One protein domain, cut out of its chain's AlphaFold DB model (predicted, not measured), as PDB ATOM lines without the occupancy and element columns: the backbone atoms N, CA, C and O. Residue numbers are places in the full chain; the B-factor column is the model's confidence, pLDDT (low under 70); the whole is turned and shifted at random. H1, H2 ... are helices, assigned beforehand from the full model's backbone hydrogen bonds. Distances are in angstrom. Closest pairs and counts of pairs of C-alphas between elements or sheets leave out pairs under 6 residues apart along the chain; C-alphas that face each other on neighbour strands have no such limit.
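This is residues 2 to 151 of the 272 residues of an uncharacterized protein of Streptococcus danieliae (UniProt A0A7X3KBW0). One very long helix, H1, makes the long axis; H4 runs back beside part of it, and the hairpin H2 and H3 folds back from H1's end as a V's second arm. H1's residues 2 to 17 stick out. Printed are 150 residues with four named helices, H1 H2 H3 H4, no named strand: all helix, only just extended, close to loose, radius of gyration of the C-alphas 22.4 A, spanning 81 by 39 by 24 A.

Find C-alpha 2 at (-5.767, 83.047, -63.867); H1, residues 2 to 48, runs 67.9 A. H4, residues 114 to 149, runs 51.2 A to C-alpha 149 at (-17.893, 71.850, -43.596). H2 is residues 53 to 79, 39.5 A; H3 84 to 103, 28.7 A.

H1, with residues 25 to 36 alone, touches H4 at a shallow tilt of 20 degrees, opposite ways; closest C-alphas: Val 32 and Gly 131, 6.2 A. H2, the hub, touches H1 with residues 55 to 63 alone, closest C-alphas Met 47 and Arg 56, 5.6 A, at a steep tilt of 53 degrees. H3 is apart from H1 and H4. In H1 to H4 every O i to N i+4 pair is within hydrogen-bond range.

No cut, no long link; 71 residues, among them 98 to 133, have pLDDT under 70.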
ATOM      1  N   ARG A   2      -6.135  84.265 -64.643       50.47
ATOM      2  CA  ARG A   2      -5.767  83.047 -63.867       50.47
ATOM      3  C   ARG A   2      -6.635  82.778 -62.618       50.47
ATOM      4  O   ARG A   2      -6.959  81.623 -62.354       50.47
ATOM      5  N   GLY A   3      -7.081  83.816 -61.901       57.84
ATOM      6  CA  GLY A   3      -7.907  83.668 -60.686       57.84
ATOM      7  C   GLY A   3      -9.310  83.092 -60.933       57.84
ATOM      8  O   GLY A   3      -9.774  82.244 -60.174       57.84
ATOM      9  N   PHE A   4      -9.958  83.466 -62.041       59.38
ATOM     10  CA  PHE A   4     -11.279  82.940 -62.413       59.38
ATOM     11  C   PHE A   4     -11.234  81.446 -62.753       59.38
ATOM     12  O   PHE A   4     -12.088  80.677 -62.309       59.38
ATOM     13  N   ALA A   5     -10.206  81.014 -63.490       64.88
ATOM     14  CA  ALA A   5     -10.012  79.605 -63.818       64.88
ATOM     15  C   ALA A   5      -9.742  78.756 -62.563       64.88
ATOM     16  O   ALA A   5     -10.263  77.646 -62.444       64.88
ATOM     17  N   HIS A   6      -8.974  79.290 -61.606       66.25
ATOM     18  CA  HIS A   6      -8.694  78.623 -60.336       66.25
ATOM     19  C   HIS A   6      -9.956  78.479 -59.471       66.25
ATOM     20  O   HIS A   6     -10.289  77.369 -59.055       66.25
ATOM     21  N   LYS A   7     -10.724  79.563 -59.301       63.81
ATOM     22  CA  LYS A   7     -11.989  79.566 -58.549       63.81
ATOM     23  C   LYS A   7     -13.010  78.582 -59.144       63.81
ATOM     24  O   LYS A   7     -13.619  77.804 -58.417       63.81
ATOM     25  N   ARG A   8     -13.118  78.518 -60.479       65.44
ATOM     26  CA  ARG A   8     -13.992  77.561 -61.185       65.44
ATOM     27  C   ARG A   8     -13.580  76.101 -60.965       65.44
ATOM     28  O   ARG A   8     -14.446  75.244 -60.792       65.44
ATOM     29  N   ARG A   9     -12.275  75.802 -60.958       68.44
ATOM     30  CA  ARG A   9     -11.765  74.452 -60.642       68.44
ATOM     31  C   ARG A   9     -12.056  74.066 -59.194       68.44
ATOM     32  O   ARG A   9     -12.453  72.929 -58.953       68.44
ATOM     33  N   LEU A  10     -11.896  75.002 -58.258       66.56
ATOM     34  CA  LEU A  10     -12.185  74.778 -56.843       66.56
ATOM     35  C   LEU A  10     -13.673  74.472 -56.619       66.56
ATOM     36  O   LEU A  10     -13.994  73.475 -55.979       66.56
ATOM     37  N   PHE A  11     -14.574  75.247 -57.239       67.25
ATOM     38  CA  PHE A  11     -16.014  74.975 -57.196       67.25
ATOM     39  C   PHE A  11     -16.358  73.596 -57.752       67.25
ATOM     40  O   PHE A  11     -17.083  72.832 -57.122       67.25
ATOM     41  N   LYS A  12     -15.776  73.225 -58.897       75.00
ATOM     42  CA  LYS A  12     -16.009  71.904 -59.488       75.00
ATOM     43  C   LYS A  12     -15.534  70.774 -58.564       75.00
ATOM     44  O   LYS A  12     -16.193  69.744 -58.482       75.00
ATOM     45  N   LYS A  13     -14.426  70.969 -57.840       84.56
ATOM     46  CA  LYS A  13     -13.886  69.989 -56.886       84.56
ATOM     47  C   LYS A  13     -14.751  69.862 -55.629       84.56
ATOM     48  O   LYS A  13     -15.101  68.747 -55.249       84.56
ATOM     49  N   ASN A  14     -15.102  70.981 -54.995       83.69
ATOM     50  CA  ASN A  14     -15.897  70.987 -53.764       83.69
ATOM     51  C   ASN A  14     -17.335  70.524 -54.023       83.69
ATOM     52  O   ASN A  14     -17.873  69.752 -53.233       83.69
ATOM     53  N   GLY A  15     -17.917  70.916 -55.160       82.56
ATOM     54  CA  GLY A  15     -19.247  70.477 -55.570       82.56
ATOM     55  C   GLY A  15     -19.296  68.980 -55.832       82.56
ATOM     56  O   GLY A  15     -20.140  68.295 -55.264       82.56
ATOM     57  N   LEU A  16     -18.327  68.443 -56.581       85.06
ATOM     58  CA  LEU A  16     -18.227  67.000 -56.806       85.06
ATOM     59  C   LEU A  16     -18.028  66.228 -55.494       85.06
ATOM     60  O   LEU A  16     -18.666  65.201 -55.287       85.06
ATOM     61  N   LYS A  17     -17.179  66.731 -54.587       89.31
ATOM     62  CA  LYS A  17     -16.957  66.116 -53.271       89.31
ATOM     63  C   LYS A  17     -18.247  66.070 -52.451       89.31
ATOM     64  O   LYS A  17     -18.581  65.016 -51.918       89.31
ATOM     65  N   LEU A  18     -18.973  67.185 -52.371       89.50
ATOM     66  CA  LEU A  18     -20.234  67.256 -51.637       89.50
ATOM     67  C   LEU A  18     -21.288  66.334 -52.253       89.50
ATOM     68  O   LEU A  18     -21.954  65.598 -51.528       89.50
ATOM     69  N   SER A  19     -21.402  66.315 -53.581       87.62
ATOM     70  CA  SER A  19     -22.327  65.420 -54.275       87.62
ATOM     71  C   SER A  19     -21.978  63.952 -54.111       87.62
ATOM     72  O   SER A  19     -22.894  63.146 -53.982       87.62
ATOM     73  N   LEU A  20     -20.697  63.593 -54.032       90.00
ATOM     74  CA  LEU A  20     -20.280  62.225 -53.735       90.00
ATOM     75  C   LEU A  20     -20.698  61.819 -52.319       90.00
ATOM     76  O   LEU A  20     -21.274  60.751 -52.147       90.00
ATOM     77  N   VAL A  21     -20.492  62.686 -51.320       89.31
ATOM     78  CA  VAL A  21     -20.938  62.426 -49.938       89.31
ATOM     79  C   VAL A  21     -22.463  62.300 -49.863       89.31
ATOM     80  O   VAL A  21     -22.963  61.382 -49.218       89.31
ATOM     81  N   CYS A  22     -23.208  63.165 -50.559       87.94
ATOM     82  CA  CYS A  22     -24.672  63.087 -50.623       87.94
ATOM     83  C   CYS A  22     -25.147  61.797 -51.304       87.94
ATOM     84  O   CYS A  22     -26.026  61.113 -50.787       87.94
ATOM     85  N   SER A  23     -24.542  61.447 -52.442       85.31
ATOM     86  CA  SER A  23     -24.887  60.242 -53.205       85.31
ATOM     87  C   SER A  23     -24.578  58.985 -52.404       85.31
ATOM     88  O   SER A  23     -25.390  58.070 -52.371       85.31
ATOM     89  N   LEU A  24     -23.443  58.959 -51.700       87.56
ATOM     90  CA  LEU A  24     -23.079  57.864 -50.809       87.56
ATOM     91  C   LEU A  24     -24.061  57.762 -49.639       87.56
ATOM     92  O   LEU A  24     -24.524  56.668 -49.328       87.56
ATOM     93  N   HIS A  25     -24.427  58.895 -49.025       85.38
ATOM     94  CA  HIS A  25     -25.409  58.908 -47.944       85.38
ATOM     95  C   HIS A  25     -26.748  58.303 -48.393       85.38
ATOM     96  O   HIS A  25     -27.286  57.408 -47.737       85.38
ATOM     97  N   TRP A  26     -27.238  58.750 -49.548       85.88
ATOM     98  CA  TRP A  26     -28.457  58.241 -50.163       85.88
ATOM     99  C   TRP A  26     -28.355  56.755 -50.539       85.88
ATOM    100  O   TRP A  26     -29.261  55.990 -50.219       85.88
ATOM    101  N   LEU A  27     -27.242  56.327 -51.148       83.56
ATOM    102  CA  LEU A  27     -27.021  54.942 -51.573       83.56
ATOM    103  C   LEU A  27     -27.053  53.974 -50.388       83.56
ATOM    104  O   LEU A  27     -27.689  52.932 -50.466       83.56
ATOM    105  N   PHE A  28     -26.414  54.321 -49.274       77.00
ATOM    106  CA  PHE A  28     -26.466  53.502 -48.063       77.00
ATOM    107  C   PHE A  28     -27.894  53.367 -47.522       77.00
ATOM    108  O   PHE A  28     -28.326  52.250 -47.242       77.00
ATOM    109  N   ARG A  29     -28.660  54.469 -47.452       79.00
ATOM    110  CA  ARG A  29     -30.080  54.404 -47.057       79.00
ATOM    111  C   ARG A  29     -30.878  53.525 -48.014       79.00
ATOM    112  O   ARG A  29     -31.711  52.744 -47.560       79.00
ATOM    113  N   PHE A  30     -30.609  53.618 -49.315       77.50
ATOM    114  CA  PHE A  30     -31.226  52.765 -50.326       77.50
ATOM    115  C   PHE A  30     -30.899  51.284 -50.101       77.50
ATOM    116  O   PHE A  30     -31.823  50.482 -50.049       77.50
ATOM    117  N   VAL A  31     -29.629  50.919 -49.894       75.19
ATOM    118  CA  VAL A  31     -29.202  49.526 -49.668       75.19
ATOM    119  C   VAL A  31     -29.839  48.941 -48.408       75.19
ATOM    120  O   VAL A  31     -30.428  47.865 -48.476       75.19
ATOM    121  N   VAL A  32     -29.798  49.655 -47.278       73.38
ATOM    122  CA  VAL A  32     -30.421  49.201 -46.019       73.38
ATOM    123  C   VAL A  32     -31.932  49.031 -46.189       73.38
ATOM    124  O   VAL A  32     -32.518  48.044 -45.740       73.38
ATOM    125  N   THR A  33     -32.574  49.969 -46.885       74.75
ATOM    126  CA  THR A  33     -34.013  49.912 -47.169       74.75
ATOM    127  C   THR A  33     -34.359  48.736 -48.088       74.75
ATOM    128  O   THR A  33     -35.285  47.982 -47.797       74.75
ATOM    129  N   ALA A  34     -33.599  48.534 -49.164       71.00
ATOM    130  CA  ALA A  34     -33.782  47.436 -50.108       71.00
ATOM    131  C   ALA A  34     -33.575  46.072 -49.435       71.00
ATOM    132  O   ALA A  34     -34.397  45.175 -49.604       71.00
ATOM    133  N   GLN A  35     -32.537  45.939 -48.605       71.38
ATOM    134  CA  GLN A  35     -32.281  44.742 -47.807       71.38
ATOM    135  C   GLN A  35     -33.471  44.414 -46.897       71.38
ATOM    136  O   GLN A  35     -33.914  43.268 -46.860       71.38
ATOM    137  N   ARG A  36     -34.055  45.411 -46.219       71.31
ATOM    138  CA  ARG A  36     -35.267  45.208 -45.405       71.31
ATOM    139  C   ARG A  36     -36.447  44.697 -46.233       71.31
ATOM    140  O   ARG A  36     -37.101  43.744 -45.817       71.31
ATOM    141  N   TYR A  37     -36.713  45.295 -47.394       75.88
ATOM    142  CA  TYR A  37     -37.793  44.843 -48.277       75.88
ATOM    143  C   TYR A  37     -37.566  43.432 -48.822       75.88
ATOM    144  O   TYR A  37     -38.518  42.660 -48.899       75.88
ATOM    145  N   PHE A  38     -36.320  43.068 -49.129       72.44
ATOM    146  CA  PHE A  38     -35.970  41.707 -49.525       72.44
ATOM    147  C   PHE A  38     -36.329  40.690 -48.433       72.44
ATOM    148  O   PHE A  38     -37.002  39.703 -48.718       72.44
ATOM    149  N   PHE A  39     -35.972  40.961 -47.173       69.06
ATOM    150  CA  PHE A  39     -36.337  40.087 -46.051       69.06
ATOM    151  C   PHE A  39     -37.853  39.966 -45.859       69.06
ATOM    152  O   PHE A  39     -38.345  38.862 -45.626       69.06
ATOM    153  N   TYR A  40     -38.608  41.062 -46.002       72.56
ATOM    154  CA  TYR A  40     -40.072  40.994 -45.969       72.56
ATOM    155  C   TYR A  40     -40.633  40.145 -47.117       72.56
ATOM    156  O   TYR A  40     -41.527  39.334 -46.888       72.56
ATOM    157  N   GLY A  41     -40.092  40.286 -48.329       70.88
ATOM    158  CA  GLY A  41     -40.505  39.504 -49.494       70.88
ATOM    159  C   GLY A  41     -40.266  38.005 -49.315       70.88
ATOM    160  O   GLY A  41     -41.183  37.215 -49.525       70.88
ATOM    161  N   VAL A  42     -39.071  37.614 -48.856       68.88
ATOM    162  CA  VAL A  42     -38.745  36.210 -48.544       68.88
ATOM    163  C   VAL A  42     -39.736  35.637 -47.536       68.88
ATOM    164  O   VAL A  42     -40.240  34.534 -47.720       68.88
ATOM    165  N   LEU A  43     -40.067  36.400 -46.498       68.69
ATOM    166  CA  LEU A  43     -40.995  35.954 -45.473       68.69
ATOM    167  C   LEU A  43     -42.426  35.771 -46.009       68.69
ATOM    168  O   LEU A  43     -43.046  34.748 -45.732       68.69
ATOM    169  N   VAL A  44     -42.930  36.690 -46.837       70.12
ATOM    170  CA  VAL A  44     -44.247  36.543 -47.488       70.12
ATOM    171  C   VAL A  44     -44.286  35.317 -48.408       70.12
ATOM    172  O   VAL A  44     -45.270  34.575 -48.406       70.12
ATOM    173  N   VAL A  45     -43.215  35.061 -49.166       66.81
ATOM    174  CA  VAL A  45     -43.111  33.871 -50.028       66.81
ATOM    175  C   VAL A  45     -43.121  32.586 -49.197       66.81
ATOM    176  O   VAL A  45     -43.829  31.645 -49.548       66.81
ATOM    177  N   LEU A  46     -42.409  32.551 -48.068       65.88
ATOM    178  CA  LEU A  46     -42.430  31.399 -47.160       65.88
ATOM    179  C   LEU A  46     -43.819  31.153 -46.547       65.88
ATOM    180  O   LEU A  46     -44.187  30.003 -46.322       65.88
ATOM    181  N   MET A  47     -44.610  32.207 -46.322       64.88
ATOM    182  CA  MET A  47     -45.978  32.081 -45.808       64.88
ATOM    183  C   MET A  47     -47.003  31.626 -46.858       64.88
ATOM    184  O   MET A  47     -48.004  31.011 -46.499       64.88
ATOM    185  N   THR A  48     -46.787  31.944 -48.137       66.62
ATOM    186  CA  THR A  48     -47.778  31.736 -49.215       66.62
ATOM    187  C   THR A  48     -47.483  30.536 -50.113       66.62
ATOM    188  O   THR A  48     -48.389  30.020 -50.764       66.62
ATOM    189  N   SER A  49     -46.237  30.067 -50.151       65.88
ATOM    190  CA  SER A  49     -45.831  28.930 -50.974       65.88
ATOM    191  C   SER A  49     -46.341  27.590 -50.404       65.88
ATOM    192  O   SER A  49     -46.396  27.422 -49.176       65.88
ATOM    193  N   PRO A  50     -46.680  26.593 -51.249       63.38
ATOM    194  CA  PRO A  50     -46.917  25.208 -50.832       63.38
ATOM    195  C   PRO A  50     -45.592  24.533 -50.419       63.38
ATOM    196  O   PRO A  50     -45.118  23.592 -51.045       63.38
ATOM    197  N   MET A  51     -44.952  25.076 -49.387       60.78
ATOM    198  CA  MET A  51     -43.739  24.563 -48.749       60.78
ATOM    199  C   MET A  51     -44.087  23.523 -47.677       60.78
ATOM    200  O   MET A  51     -45.243  23.428 -47.253       60.78
ATOM    201  N   SER A  52     -43.078  22.766 -47.226       66.38
ATOM    202  CA  SER A  52     -43.209  21.846 -46.091       66.38
ATOM    203  C   SER A  52     -43.756  22.564 -44.853       66.38
ATOM    204  O   SER A  52     -43.496  23.753 -44.645       66.38
ATOM    205  N   HIS A  53     -44.519  21.828 -44.039       67.44
ATOM    206  CA  HIS A  53     -45.157  22.331 -42.819       67.44
ATOM    207  C   HIS A  53     -44.161  23.100 -41.930       67.44
ATOM    208  O   HIS A  53     -44.405  24.253 -41.574       67.44
ATOM    209  N   ASP A  54     -42.967  22.535 -41.742       67.50
ATOM    210  CA  ASP A  54     -41.884  23.093 -40.926       67.50
ATOM    211  C   ASP A  54     -41.411  24.489 -41.374       67.50
ATOM    212  O   ASP A  54     -41.126  25.363 -40.555       67.50
ATOM    213  N   LEU A  55     -41.317  24.746 -42.684       66.19
ATOM    214  CA  LEU A  55     -40.869  26.048 -43.200       66.19
ATOM    215  C   LEU A  55     -41.941  27.130 -43.025       66.19
ATOM    216  O   LEU A  55     -41.612  28.308 -42.847       66.19
ATOM    217  N   ARG A  56     -43.218  26.736 -43.052       69.56
ATOM    218  CA  ARG A  56     -44.358  27.635 -42.854       69.56
ATOM    219  C   ARG A  56     -44.484  28.059 -41.392       69.56
ATOM    220  O   ARG A  56     -44.661  29.249 -41.131       69.56
ATOM    221  N   GLU A  57     -44.316  27.127 -40.456       69.75
ATOM    222  CA  GLU A  57     -44.253  27.425 -39.018       69.75
ATOM    223  C   GLU A  57     -43.146  28.437 -38.703       69.75
ATOM    224  O   GLU A  57     -43.359  29.441 -38.019       69.75
ATOM    225  N   MET A  58     -41.962  28.233 -39.281       68.25
ATOM    226  CA  MET A  58     -40.819  29.122 -39.086       68.25
ATOM    227  C   MET A  58     -41.074  30.551 -39.558       68.25
ATOM    228  O   MET A  58     -40.703  31.511 -38.879       68.25
ATOM    229  N   ALA A  59     -41.736  30.709 -40.700       72.75
ATOM    230  CA  ALA A  59     -42.117  32.020 -41.208       72.75
ATOM    231  C   ALA A  59     -43.110  32.733 -40.272       72.75
ATOM    232  O   ALA A  59     -42.956  33.932 -40.023       72.75
ATOM    233  N   VAL A  60     -44.074  31.996 -39.703       73.38
ATOM    234  CA  VAL A  60     -45.025  32.514 -38.706       73.38
ATOM    235  C   VAL A  60     -44.285  33.018 -37.462       73.38
ATOM    236  O   VAL A  60     -44.497  34.162 -37.057       73.38
ATOM    237  N   TYR A  61     -43.369  32.226 -36.890       74.88
ATOM    238  CA  TYR A  61     -42.595  32.632 -35.707       74.88
ATOM    239  C   TYR A  61     -41.761  33.892 -35.950       74.88
ATOM    240  O   TYR A  61     -41.772  34.816 -35.131       74.88
ATOM    241  N   ILE A  62     -41.065  33.965 -37.087       72.38
ATOM    242  CA  ILE A  62     -40.272  35.145 -37.450       72.38
ATOM    243  C   ILE A  62     -41.178  36.376 -37.584       72.38
ATOM    244  O   ILE A  62     -40.821  37.452 -37.101       72.38
ATOM    245  N   PHE A  63     -42.366  36.240 -38.178       75.12
ATOM    246  CA  PHE A  63     -43.294  37.362 -38.316       75.12
ATOM    247  C   PHE A  63     -43.844  37.851 -36.974       75.12
ATOM    248  O   PHE A  63     -43.891  39.060 -36.746       75.12
ATOM    249  N   VAL A  64     -44.185  36.940 -36.057       77.44
ATOM    250  CA  VAL A  64     -44.603  37.301 -34.690       77.44
ATOM    251  C   VAL A  64     -43.506  38.105 -33.989       77.44
ATOM    252  O   VAL A  64     -43.794  39.142 -33.392       77.44
ATOM    253  N   ILE A  65     -42.241  37.692 -34.112       74.94
ATOM    254  CA  ILE A  65     -41.102  38.420 -33.532       74.94
ATOM    255  C   ILE A  65     -40.956  39.811 -34.161       74.94
ATOM    256  O   ILE A  65     -40.766  40.790 -33.439       74.94
ATOM    257  N   LEU A  66     -41.093  39.937 -35.484       75.44
ATOM    258  CA  LEU A  66     -41.054  41.237 -36.166       75.44
ATOM    259  C   LEU A  66     -42.177  42.172 -35.690       75.44
ATOM    260  O   LEU A  66     -41.929  43.359 -35.463       75.44
ATOM    261  N   LEU A  67     -43.391  41.648 -35.500       74.25
ATOM    262  CA  LEU A  67     -44.525  42.406 -34.970       74.25
ATOM    263  C   LEU A  67     -44.304  42.819 -33.508       74.25
ATOM    264  O   LEU A  67     -44.565  43.971 -33.162       74.25
ATOM    265  N   LEU A  68     -43.753  41.939 -32.666       76.81
ATOM    266  CA  LEU A  68     -43.389  42.259 -31.280       76.81
ATOM    267  C   LEU A  68     -42.346  43.377 -31.203       76.81
ATOM    268  O   LEU A  68     -42.521  44.339 -30.453       76.81
ATOM    269  N   VAL A  69     -41.291  43.299 -32.019       76.88
ATOM    270  CA  VAL A  69     -40.281  44.361 -32.113       76.88
ATOM    271  C   VAL A  69     -40.918  45.672 -32.574       76.88
ATOM    272  O   VAL A  69     -40.595  46.733 -32.034       76.88
ATOM    273  N   LYS A  70     -41.864  45.622 -33.520       76.12
ATOM    274  CA  LYS A  70     -42.568  46.820 -33.988       76.12
ATOM    275  C   LYS A  70     -43.443  47.450 -32.902       76.12
ATOM    276  O   LYS A  70     -43.449  48.675 -32.763       76.12
ATOM    277  N   CYS A  71     -44.133  46.634 -32.108       73.31
ATOM    278  CA  CYS A  71     -44.873  47.089 -30.933       73.31
ATOM    279  C   CYS A  71     -43.945  47.752 -29.907       73.31
ATOM    280  O   CYS A  71     -44.270  48.828 -29.408       73.31
ATOM    281  N   LEU A  72     -42.776  47.162 -29.634       77.88
ATOM    282  CA  LEU A  72     -41.798  47.710 -28.691       77.88
ATOM    283  C   LEU A  72     -41.213  49.048 -29.169       77.88
ATOM    284  O   LEU A  72     -41.107  49.990 -28.387       77.88
ATOM    285  N   GLU A  73     -40.882  49.163 -30.459       76.19
ATOM    286  CA  GLU A  73     -40.422  50.419 -31.064       76.19
ATOM    287  C   GLU A  73     -41.480  51.521 -30.919       76.19
ATOM    288  O   GLU A  73     -41.172  52.637 -30.491       76.19
ATOM    289  N   ASN A  74     -42.736  51.204 -31.240       77.00
ATOM    290  CA  ASN A  74     -43.840  52.150 -31.132       77.00
ATOM    291  C   ASN A  74     -44.109  52.539 -29.665       77.00
ATOM    292  O   ASN A  74     -44.373  53.709 -29.400       77.00
ATOM    293  N   LEU A  75     -43.976  51.607 -28.713       79.75
ATOM    294  CA  LEU A  75     -44.108  51.875 -27.277       79.75
ATOM    295  C   LEU A  75     -43.034  52.848 -26.777       79.75
ATOM    296  O   LEU A  75     -43.357  53.839 -26.122       79.75
ATOM    297  N   LEU A  76     -41.767  52.601 -27.127       78.56
ATOM    298  CA  LEU A  76     -40.652  53.494 -26.796       78.56
ATOM    299  C   LEU A  76     -40.877  54.895 -27.372       78.56
ATOM    300  O   LEU A  76     -40.641  55.898 -26.698       78.56
ATOM    301  N   HIS A  77     -41.379  54.977 -28.604       68.94
ATOM    302  CA  HIS A  77     -41.675  56.253 -29.245       68.94
ATOM    303  C   HIS A  77     -42.850  56.999 -28.605       68.94
ATOM    304  O   HIS A  77     -42.776  58.221 -28.487       68.94
ATOM    305  N   VAL A  78     -43.906  56.308 -28.172       78.38
ATOM    306  CA  VAL A  78     -45.006  56.915 -27.401       78.38
ATOM    307  C   VAL A  78     -44.502  57.404 -26.042       78.38
ATOM    308  O   VAL A  78     -44.792  58.533 -25.662       78.38
ATOM    309  N   GLY A  79     -43.673  56.621 -25.347       73.50
ATOM    310  CA  GLY A  79     -43.070  57.036 -24.076       73.50
ATOM    311  C   GLY A  79     -42.193  58.287 -24.200       73.50
ATOM    312  O   GLY A  79     -42.202  59.138 -23.315       73.50
ATOM    313  N   LEU A  80     -41.481  58.441 -25.321       70.44
ATOM    314  CA  LEU A  80     -40.658  59.623 -25.597       70.44
ATOM    315  C   LEU A  80     -41.426  60.824 -26.174       70.44
ATOM    316  O   LEU A  80     -40.827  61.887 -26.342       70.44
ATOM    317  N   SER A  81     -42.705  60.696 -26.540       62.72
ATOM    318  CA  SER A  81     -43.425  61.796 -27.193       62.72
ATOM    319  C   SER A  81     -44.911  61.851 -26.854       62.72
ATOM    320  O   SER A  81     -45.651  60.904 -27.080       62.72
ATOM    321  N   SER A  82     -45.380  63.014 -26.399       62.06
ATOM    322  CA  SER A  82     -46.778  63.265 -26.010       62.06
ATOM    323  C   SER A  82     -47.748  63.437 -27.196       62.06
ATOM    324  O   SER A  82     -48.732  64.163 -27.093       62.06
ATOM    325  N   ASP A  83     -47.460  62.821 -28.343       72.31
ATOM    326  CA  ASP A  83     -48.232  62.984 -29.578       72.31
ATOM    327  C   ASP A  83     -49.327  61.896 -29.686       72.31
ATOM    328  O   ASP A  83     -49.008  60.710 -29.844       72.31
ATOM    329  N   PRO A  84     -50.625  62.262 -29.631       66.81
ATOM    330  CA  PRO A  84     -51.733  61.305 -29.614       66.81
ATOM    331  C   PRO A  84     -51.865  60.506 -30.919       66.81
ATOM    332  O   PRO A  84     -52.389  59.388 -30.909       66.81
ATOM    333  N   MET A  85     -51.342  61.012 -32.042       67.31
ATOM    334  CA  MET A  85     -51.315  60.266 -33.303       67.31
ATOM    335  C   MET A  85     -50.433  59.013 -33.193       67.31
ATOM    336  O   MET A  85     -50.712  57.990 -33.818       67.31
ATOM    337  N   ARG A  86     -49.396  59.054 -32.351       71.94
ATOM    338  CA  ARG A  86     -48.458  57.938 -32.156       71.94
ATOM    339  C   ARG A  86     -49.033  56.851 -31.265       71.94
ATOM    340  O   ARG A  86     -48.787  55.675 -31.516       71.94
ATOM    341  N   LEU A  87     -49.864  57.231 -30.297       74.00
ATOM    342  CA  LEU A  87     -50.630  56.289 -29.485       74.00
ATOM    343  C   LEU A  87     -51.541  55.424 -30.374       74.00
ATOM    344  O   LEU A  87     -51.579  54.205 -30.232       74.00
ATOM    345  N   ARG A  88     -52.203  56.040 -31.364       70.94
ATOM    346  CA  ARG A  88     -53.014  55.322 -32.361       70.94
ATOM    347  C   ARG A  88     -52.188  54.314 -33.167       70.94
ATOM    348  O   ARG A  88     -52.639  53.188 -33.355       70.94
ATOM    349  N   ILE A  89     -50.989  54.693 -33.616       70.94
ATOM    350  CA  ILE A  89     -50.083  53.805 -34.370       70.94
ATOM    351  C   ILE A  89     -49.615  52.625 -33.503       70.94
ATOM    352  O   ILE A  89     -49.567  51.493 -33.982       70.94
ATOM    353  N   PHE A  90     -49.324  52.861 -32.218       73.94
ATOM    354  CA  PHE A  90     -49.008  51.797 -31.264       73.94
ATOM    355  C   PHE A  90     -50.167  50.799 -31.120       73.94
ATOM    356  O   PHE A  90     -49.969  49.597 -31.308       73.94
ATOM    357  N   PHE A  91     -51.391  51.281 -30.888       74.06
ATOM    358  CA  PHE A  91     -52.564  50.407 -30.797       74.06
ATOM    359  C   PHE A  91     -52.825  49.628 -32.089       74.06
ATOM    360  O   PHE A  91     -53.144  48.444 -32.030       74.06
ATOM    361  N   GLN A  92     -52.629  50.246 -33.256       69.62
ATOM    362  CA  GLN A  92     -52.729  49.550 -34.541       69.62
ATOM    363  C   GLN A  92     -51.699  48.419 -34.665       69.62
ATOM    364  O   GLN A  92     -52.057  47.334 -35.118       69.62
ATOM    365  N   SER A  93     -50.452  48.629 -34.224       70.25
ATOM    366  CA  SER A  93     -49.444  47.557 -34.218       70.25
ATOM    367  C   SER A  93     -49.782  46.420 -33.252       70.25
ATOM    368  O   SER A  93     -49.605  45.258 -33.607       70.25
ATOM    369  N   VAL A  94     -50.335  46.731 -32.073       70.25
ATOM    370  CA  VAL A  94     -50.770  45.715 -31.099       70.25
ATOM    371  C   VAL A  94     -51.952  44.914 -31.644       70.25
ATOM    372  O   VAL A  94     -51.941  43.691 -31.569       70.25
ATOM    373  N   MET A  95     -52.936  45.575 -32.258       66.50
ATOM    374  CA  MET A  95     -54.057  44.885 -32.901       66.50
ATOM    375  C   MET A  95     -53.586  43.984 -34.042       66.50
ATOM    376  O   MET A  95     -54.016  42.839 -34.121       66.50
ATOM    377  N   ALA A  96     -52.663  44.453 -34.889       67.75
ATOM    378  CA  ALA A  96     -52.088  43.636 -35.955       67.75
ATOM    379  C   ALA A  96     -51.389  42.377 -35.409       67.75
ATOM    380  O   ALA A  96     -51.555  41.304 -35.979       67.75
ATOM    381  N   LEU A  97     -50.672  42.487 -34.284       72.50
ATOM    382  CA  LEU A  97     -50.086  41.341 -33.585       72.50
ATOM    383  C   LEU A  97     -51.157  40.361 -33.087       72.50
ATOM    384  O   LEU A  97     -51.048  39.167 -33.351       72.50
ATOM    385  N   VAL A  98     -52.192  40.855 -32.404       67.25
ATOM    386  CA  VAL A  98     -53.273  40.013 -31.863       67.25
ATOM    387  C   VAL A  98     -54.025  39.291 -32.982       67.25
ATOM    388  O   VAL A  98     -54.205  38.079 -32.904       67.25
ATOM    389  N   PHE A  99     -54.416  40.001 -34.045       65.12
ATOM    390  CA  PHE A  99     -55.097  39.401 -35.195       65.12
ATOM    391  C   PHE A  99     -54.222  38.380 -35.916       65.12
ATOM    392  O   PHE A  99     -54.723  37.339 -36.333       65.12
ATOM    393  N   PHE A 100     -52.922  38.654 -36.043       68.25
ATOM    394  CA  PHE A 100     -52.002  37.722 -36.678       68.25
ATOM    395  C   PHE A 100     -51.839  36.437 -35.858       68.25
ATOM    396  O   PHE A 100     -51.994  35.358 -36.414       68.25
ATOM    397  N   VAL A 101     -51.616  36.544 -34.542       67.00
ATOM    398  CA  VAL A 101     -51.504  35.382 -33.639       67.00
ATOM    399  C   VAL A 101     -52.805  34.576 -33.599       67.00
ATOM    400  O   VAL A 101     -52.778  33.349 -33.660       67.00
ATOM    401  N   ALA A 102     -53.958  35.249 -33.542       65.62
ATOM    402  CA  ALA A 102     -55.260  34.589 -33.590       65.62
ATOM    403  C   ALA A 102     -55.478  33.855 -34.925       65.62
ATOM    404  O   ALA A 102     -55.957  32.722 -34.933       65.62
ATOM    405  N   GLY A 103     -55.082  34.467 -36.045       57.81
ATOM    406  CA  GLY A 103     -55.180  33.881 -37.384       57.81
ATOM    407  C   GLY A 103     -54.175  32.757 -37.658       57.81
ATOM    408  O   GLY A 103     -54.462  31.882 -38.470       57.81
ATOM    409  N   SER A 104     -53.027  32.744 -36.974       60.59
ATOM    410  CA  SER A 104     -51.998  31.705 -37.109       60.59
ATOM    411  C   SER A 104     -52.151  30.547 -36.117       60.59
ATOM    412  O   SER A 104     -51.323  29.640 -36.112       60.59
ATOM    413  N   SER A 105     -53.205  30.556 -35.292       57.62
ATOM    414  CA  SER A 105     -53.488  29.551 -34.250       57.62
ATOM    415  C   SER A 105     -53.626  28.108 -34.763       57.62
ATOM    416  O   SER A 105     -53.460  27.166 -33.994       57.62
ATOM    417  N   SER A 106     -53.863  27.920 -36.061       53.38
ATOM    418  CA  SER A 106     -53.991  26.619 -36.731       53.38
ATOM    419  C   SER A 106     -52.665  25.971 -37.148       53.38
ATOM    420  O   SER A 106     -52.675  24.840 -37.621       53.38
ATOM    421  N   VAL A 107     -51.540  26.675 -36.991       56.94
ATOM    422  CA  VAL A 107     -50.204  26.253 -37.457       56.94
ATOM    423  C   VAL A 107     -49.342  25.709 -36.300       56.94
ATOM    424  O   VAL A 107     -48.186  25.384 -36.495       56.94
ATOM    425  N   TYR A 108     -49.877  25.607 -35.077       53.25
ATOM    426  CA  TYR A 108     -49.114  25.225 -33.879       53.25
ATOM    427  C   TYR A 108     -49.217  23.730 -33.554       53.25
ATOM    428  O   TYR A 108     -49.752  23.373 -32.504       53.25
ATOM    429  N   GLN A 109     -48.726  22.852 -34.427       46.84
ATOM    430  CA  GLN A 109     -48.578  21.429 -34.102       46.84
ATOM    431  C   GLN A 109     -47.378  20.820 -34.842       46.84
ATOM    432  O   GLN A 109     -47.588  20.090 -35.800       46.84
ATOM    433  N   ASP A 110     -46.142  21.110 -34.409       50.69
ATOM    434  CA  ASP A 110     -45.050  20.127 -34.266       50.69
ATOM    435  C   ASP A 110     -43.720  20.736 -33.764       50.69
ATOM    436  O   ASP A 110     -43.547  21.946 -33.602       50.69
ATOM    437  N   HIS A 111     -42.779  19.858 -33.403       54.16
ATOM    438  CA  HIS A 111     -41.487  20.194 -32.803       54.16
ATOM    439  C   HIS A 111     -40.425  20.586 -33.837       54.16
ATOM    440  O   HIS A 111     -39.743  19.740 -34.416       54.16
ATOM    441  N   PHE A 112     -40.186  21.889 -33.975       53.59
ATOM    442  CA  PHE A 112     -39.063  22.407 -34.751       53.59
ATOM    443  C   PHE A 112     -37.729  22.376 -33.973       53.59
ATOM    444  O   PHE A 112     -37.664  22.609 -32.763       53.59
ATOM    445  N   SER A 113     -36.623  22.144 -34.689       57.69
ATOM    446  CA  SER A 113     -35.257  22.198 -34.150       57.69
ATOM    447  C   SER A 113     -34.928  23.599 -33.616       57.69
ATOM    448  O   SER A 113     -34.727  24.551 -34.379       57.69
ATOM    449  N   ALA A 114     -34.803  23.719 -32.290       56.06
ATOM    450  CA  ALA A 114     -34.469  24.967 -31.597       56.06
ATOM    451  C   ALA A 114     -33.220  25.675 -32.165       56.06
ATOM    452  O   ALA A 114     -33.099  26.895 -32.078       56.06
ATOM    453  N   LEU A 115     -32.299  24.929 -32.787       51.38
ATOM    454  CA  LEU A 115     -31.054  25.450 -33.349       51.38
ATOM    455  C   LEU A 115     -31.257  26.240 -34.652       51.38
ATOM    456  O   LEU A 115     -30.618  27.276 -34.843       51.38
ATOM    457  N   VAL A 116     -32.140  25.781 -35.541       57.03
ATOM    458  CA  VAL A 116     -32.440  26.485 -36.801       57.03
ATOM    459  C   VAL A 116     -33.320  27.708 -36.524       57.03
ATOM    460  O   VAL A 116     -33.064  28.781 -37.074       57.03
ATOM    461  N   LEU A 117     -34.264  27.589 -35.580       56.78
ATOM    462  CA  LEU A 117     -35.066  28.710 -35.080       56.78
ATOM    463  C   LEU A 117     -34.188  29.794 -34.445       56.78
ATOM    464  O   LEU A 117     -34.259  30.949 -34.859       56.78
ATOM    465  N   ASN A 118     -33.278  29.432 -33.536       56.03
ATOM    466  CA  ASN A 118     -32.372  30.404 -32.916       56.03
ATOM    467  C   ASN A 118     -31.483  31.129 -33.931       56.03
ATOM    468  O   ASN A 118     -31.281  32.335 -33.805       56.03
ATOM    469  N   ARG A 119     -30.957  30.435 -34.949       58.19
ATOM    470  CA  ARG A 119     -30.103  31.063 -35.974       58.19
ATOM    471  C   ARG A 119     -30.871  32.068 -36.830       58.19
ATOM    472  O   ARG A 119     -30.334  33.130 -37.137       58.19
ATOM    473  N   LEU A 120     -32.114  31.763 -37.188       60.59
ATOM    474  CA  LEU A 120     -32.952  32.661 -37.982       60.59
ATOM    475  C   LEU A 120     -33.444  33.860 -37.168       60.59
ATOM    476  O   LEU A 120     -33.362  34.987 -37.653       60.59
ATOM    477  N   ILE A 121     -33.847  33.648 -35.912       60.62
ATOM    478  CA  ILE A 121     -34.172  34.737 -34.979       60.62
ATOM    479  C   ILE A 121     -32.964  35.660 -34.802       60.62
ATOM    480  O   ILE A 121     -33.099  36.878 -34.909       60.62
ATOM    481  N   LEU A 122     -31.773  35.092 -34.597       61.97
ATOM    482  CA  LEU A 122     -30.538  35.857 -34.469       61.97
ATOM    483  C   LEU A 122     -30.243  36.666 -35.738       61.97
ATOM    484  O   LEU A 122     -29.930  37.848 -35.639       61.97
ATOM    485  N   LEU A 123     -30.392  36.080 -36.930       61.84
ATOM    486  CA  LEU A 123     -30.217  36.792 -38.200       61.84
ATOM    487  C   LEU A 123     -31.227  37.934 -38.362       61.84
ATOM    488  O   LEU A 123     -30.843  39.029 -38.774       61.84
ATOM    489  N   CYS A 124     -32.496  37.726 -38.013       61.97
ATOM    490  CA  CYS A 124     -33.516  38.772 -38.058       61.97
ATOM    491  C   CYS A 124     -33.210  39.908 -37.073       61.97
ATOM    492  O   CYS A 124     -33.258  41.075 -37.463       61.97
ATOM    493  N   LEU A 125     -32.829  39.585 -35.834       62.66
ATOM    494  CA  LEU A 125     -32.437  40.573 -34.827       62.66
ATOM    495  C   LEU A 125     -31.186  41.349 -35.254       62.66
ATOM    496  O   LEU A 125     -31.178  42.574 -35.167       62.66
ATOM    497  N   MET A 126     -30.167  40.673 -35.785       61.91
ATOM    498  CA  MET A 126     -28.947  41.314 -36.285       61.91
ATOM    499  C   MET A 126     -29.227  42.241 -37.471       61.91
ATOM    500  O   MET A 126     -28.668  43.333 -37.529       61.91
ATOM    501  N   ASN A 127     -30.125  41.862 -38.385       63.06
ATOM    502  CA  ASN A 127     -30.544  42.730 -39.488       63.06
ATOM    503  C   ASN A 127     -31.322  43.956 -38.996       63.06
ATOM    504  O   ASN A 127     -31.109  45.064 -39.487       63.06
ATOM    505  N   LEU A 128     -32.211  43.772 -38.022       65.50
ATOM    506  CA  LEU A 128     -33.070  44.837 -37.518       65.50
ATOM    507  C   LEU A 128     -32.274  45.831 -36.663       65.50
ATOM    508  O   LEU A 128     -32.312  47.034 -36.924       65.50
ATOM    509  N   VAL A 129     -31.484  45.334 -35.707       67.50
ATOM    510  CA  VAL A 129     -30.593  46.144 -34.864       67.50
ATOM    511  C   VAL A 129     -29.476  46.761 -35.701       67.50
ATOM    512  O   VAL A 129     -29.250  47.968 -35.621       67.50
ATOM    513  N   GLY A 130     -28.810  45.969 -36.545       66.38
ATOM    514  CA  GLY A 130     -27.723  46.428 -37.410       66.38
ATOM    515  C   GLY A 130     -28.179  47.507 -38.387       66.38
ATOM    516  O   GLY A 130     -27.560  48.568 -38.449       66.38
ATOM    517  N   GLY A 131     -29.308  47.297 -39.072       68.81
ATOM    518  CA  GLY A 131     -29.899  48.302 -39.954       68.81
ATOM    519  C   GLY A 131     -30.213  49.603 -39.214       68.81
ATOM    520  O   GLY A 131     -29.878  50.685 -39.694       68.81
ATOM    521  N   ARG A 132     -30.764  49.516 -37.993       67.62
ATOM    522  CA  ARG A 132     -31.079  50.716 -37.209       67.62
ATOM    523  C   ARG A 132     -29.839  51.460 -36.723       67.62
ATOM    524  O   ARG A 132     -29.837  52.692 -36.699       67.62
ATOM    525  N   LEU A 133     -28.803  50.735 -36.310       68.50
ATOM    526  CA  LEU A 133     -27.532  51.330 -35.907       68.50
ATOM    527  C   LEU A 133     -26.898  52.063 -37.088       68.50
ATOM    528  O   LEU A 133     -26.522  53.224 -36.934       68.50
ATOM    529  N   VAL A 134     -26.856  51.433 -38.265       71.56
ATOM    530  CA  VAL A 134     -26.352  52.062 -39.492       71.56
ATOM    531  C   VAL A 134     -27.117  53.351 -39.785       71.56
ATOM    532  O   VAL A 134     -26.480  54.391 -39.918       71.56
ATOM    533  N   ASP A 135     -28.454  53.334 -39.767       73.19
ATOM    534  CA  ASP A 135     -29.266  54.535 -40.012       73.19
ATOM    535  C   ASP A 135     -28.927  55.684 -39.044       73.19
ATOM    536  O   ASP A 135     -28.773  56.839 -39.458       73.19
ATOM    537  N   VAL A 136     -28.788  55.386 -37.747       71.62
ATOM    538  CA  VAL A 136     -28.502  56.388 -36.705       71.62
ATOM    539  C   VAL A 136     -27.091  56.948 -36.845       71.62
ATOM    540  O   VAL A 136     -26.911  58.168 -36.858       71.62
ATOM    541  N   PHE A 137     -26.085  56.076 -36.936       71.81
ATOM    542  CA  PHE A 137     -24.688  56.492 -37.046       71.81
ATOM    543  C   PHE A 137     -24.457  57.272 -38.332       71.81
ATOM    544  O   PHE A 137     -23.871  58.352 -38.307       71.81
ATOM    545  N   GLN A 138     -24.967  56.766 -39.449       74.62
ATOM    546  CA  GLN A 138     -24.778  57.387 -40.746       74.62
ATOM    547  C   GLN A 138     -25.460  58.759 -40.832       74.62
ATOM    548  O   GLN A 138     -24.863  59.696 -41.364       74.62
ATOM    549  N   SER A 139     -26.669  58.906 -40.280       78.12
ATOM    550  CA  SER A 139     -27.359  60.202 -40.233       78.12
ATOM    551  C   SER A 139     -26.582  61.213 -39.388       78.12
ATOM    552  O   SER A 139     -26.320  62.320 -39.851       78.12
ATOM    553  N   LYS A 140     -26.108  60.813 -38.198       81.12
ATOM    554  CA  LYS A 140     -25.289  61.682 -37.334       81.12
ATOM    555  C   LYS A 140     -23.963  62.082 -37.981       81.12
ATOM    556  O   LYS A 140     -23.545  63.231 -37.858       81.12
ATOM    557  N   LEU A 141     -23.294  61.155 -38.666       82.88
ATOM    558  CA  LEU A 141     -22.043  61.437 -39.376       82.88
ATOM    559  C   LEU A 141     -22.267  62.409 -40.537       82.88
ATOM    560  O   LEU A 141     -21.472  63.329 -40.723       82.88
ATOM    561  N   PHE A 142     -23.357  62.238 -41.287       84.88
ATOM    562  CA  PHE A 142     -23.717  63.140 -42.377       84.88
ATOM    563  C   PHE A 142     -24.057  64.543 -41.860       84.88
ATOM    564  O   PHE A 142     -23.498  65.520 -42.353       84.88
ATOM    565  N   GLU A 143     -24.883  64.655 -40.817       85.75
ATOM    566  CA  GLU A 143     -25.183  65.938 -40.167       85.75
ATOM    567  C   GLU A 143     -23.916  66.622 -39.646       85.75
ATOM    568  O   GLU A 143     -23.690  67.802 -39.919       85.75
ATOM    569  N   SER A 144     -23.055  65.877 -38.947       86.19
ATOM    570  CA  SER A 144     -21.779  66.388 -38.440       86.19
ATOM    571  C   SER A 144     -20.905  66.932 -39.571       86.19
ATOM    572  O   SER A 144     -20.402  68.052 -39.484       86.19
ATOM    573  N   TYR A 145     -20.795  66.197 -40.682       89.25
ATOM    574  CA  TYR A 145     -20.076  66.657 -41.866       89.25
ATOM    575  C   TYR A 145     -20.656  67.966 -42.426       89.25
ATOM    576  O   TYR A 145     -19.894  68.892 -42.724       89.25
ATOM    577  N   LEU A 146     -21.985  68.076 -42.535       90.44
ATOM    578  CA  LEU A 146     -22.642  69.282 -43.041       90.44
ATOM    579  C   LEU A 146     -22.388  70.492 -42.142       90.44
ATOM    580  O   LEU A 146     -21.956  71.522 -42.652       90.44
ATOM    581  N   PHE A 147     -22.571  70.380 -40.827       88.62
ATOM    582  CA  PHE A 147     -22.331  71.494 -39.897       88.62
ATOM    583  C   PHE A 147     -20.842  71.832 -39.728       88.62
ATOM    584  O   PHE A 147     -20.467  72.966 -39.425       88.62
ATOM    585  N   GLN A 148     -19.952  70.864 -39.941       89.00
ATOM    586  CA  GLN A 148     -18.521  71.121 -39.861       89.00
ATOM    587  C   GLN A 148     -17.988  71.797 -41.129       89.00
ATOM    588  O   GLN A 148     -17.102  72.651 -41.032       89.00
ATOM    589  N   LYS A 149     -18.491  71.435 -42.315       90.00
ATOM    590  CA  LYS A 149     -17.893  71.850 -43.596       90.00
ATOM    591  C   LYS A 149     -18.753  72.779 -44.445       90.00
ATOM    592  O   LYS A 149     -18.169  73.595 -45.145       90.00
ATOM    593  N   VAL A 150     -20.078  72.678 -44.398       89.81
ATOM    594  CA  VAL A 150     -20.976  73.348 -45.357       89.81
ATOM    595  C   VAL A 150     -21.803  74.450 -44.701       89.81
ATOM    596  O   VAL A 150     -21.825  75.568 -45.205       89.81
ATOM    597  N   ILE A 151     -22.467  74.139 -43.590       90.69
ATOM    598  CA  ILE A 151     -23.417  75.017 -42.902       90.69
ATOM    599  C   ILE A 151     -22.758  75.580 -41.647       90.69
ATOM    600  O   ILE A 151     -22.132  74.838 -40.891       90.69
TER     601      ILE A 151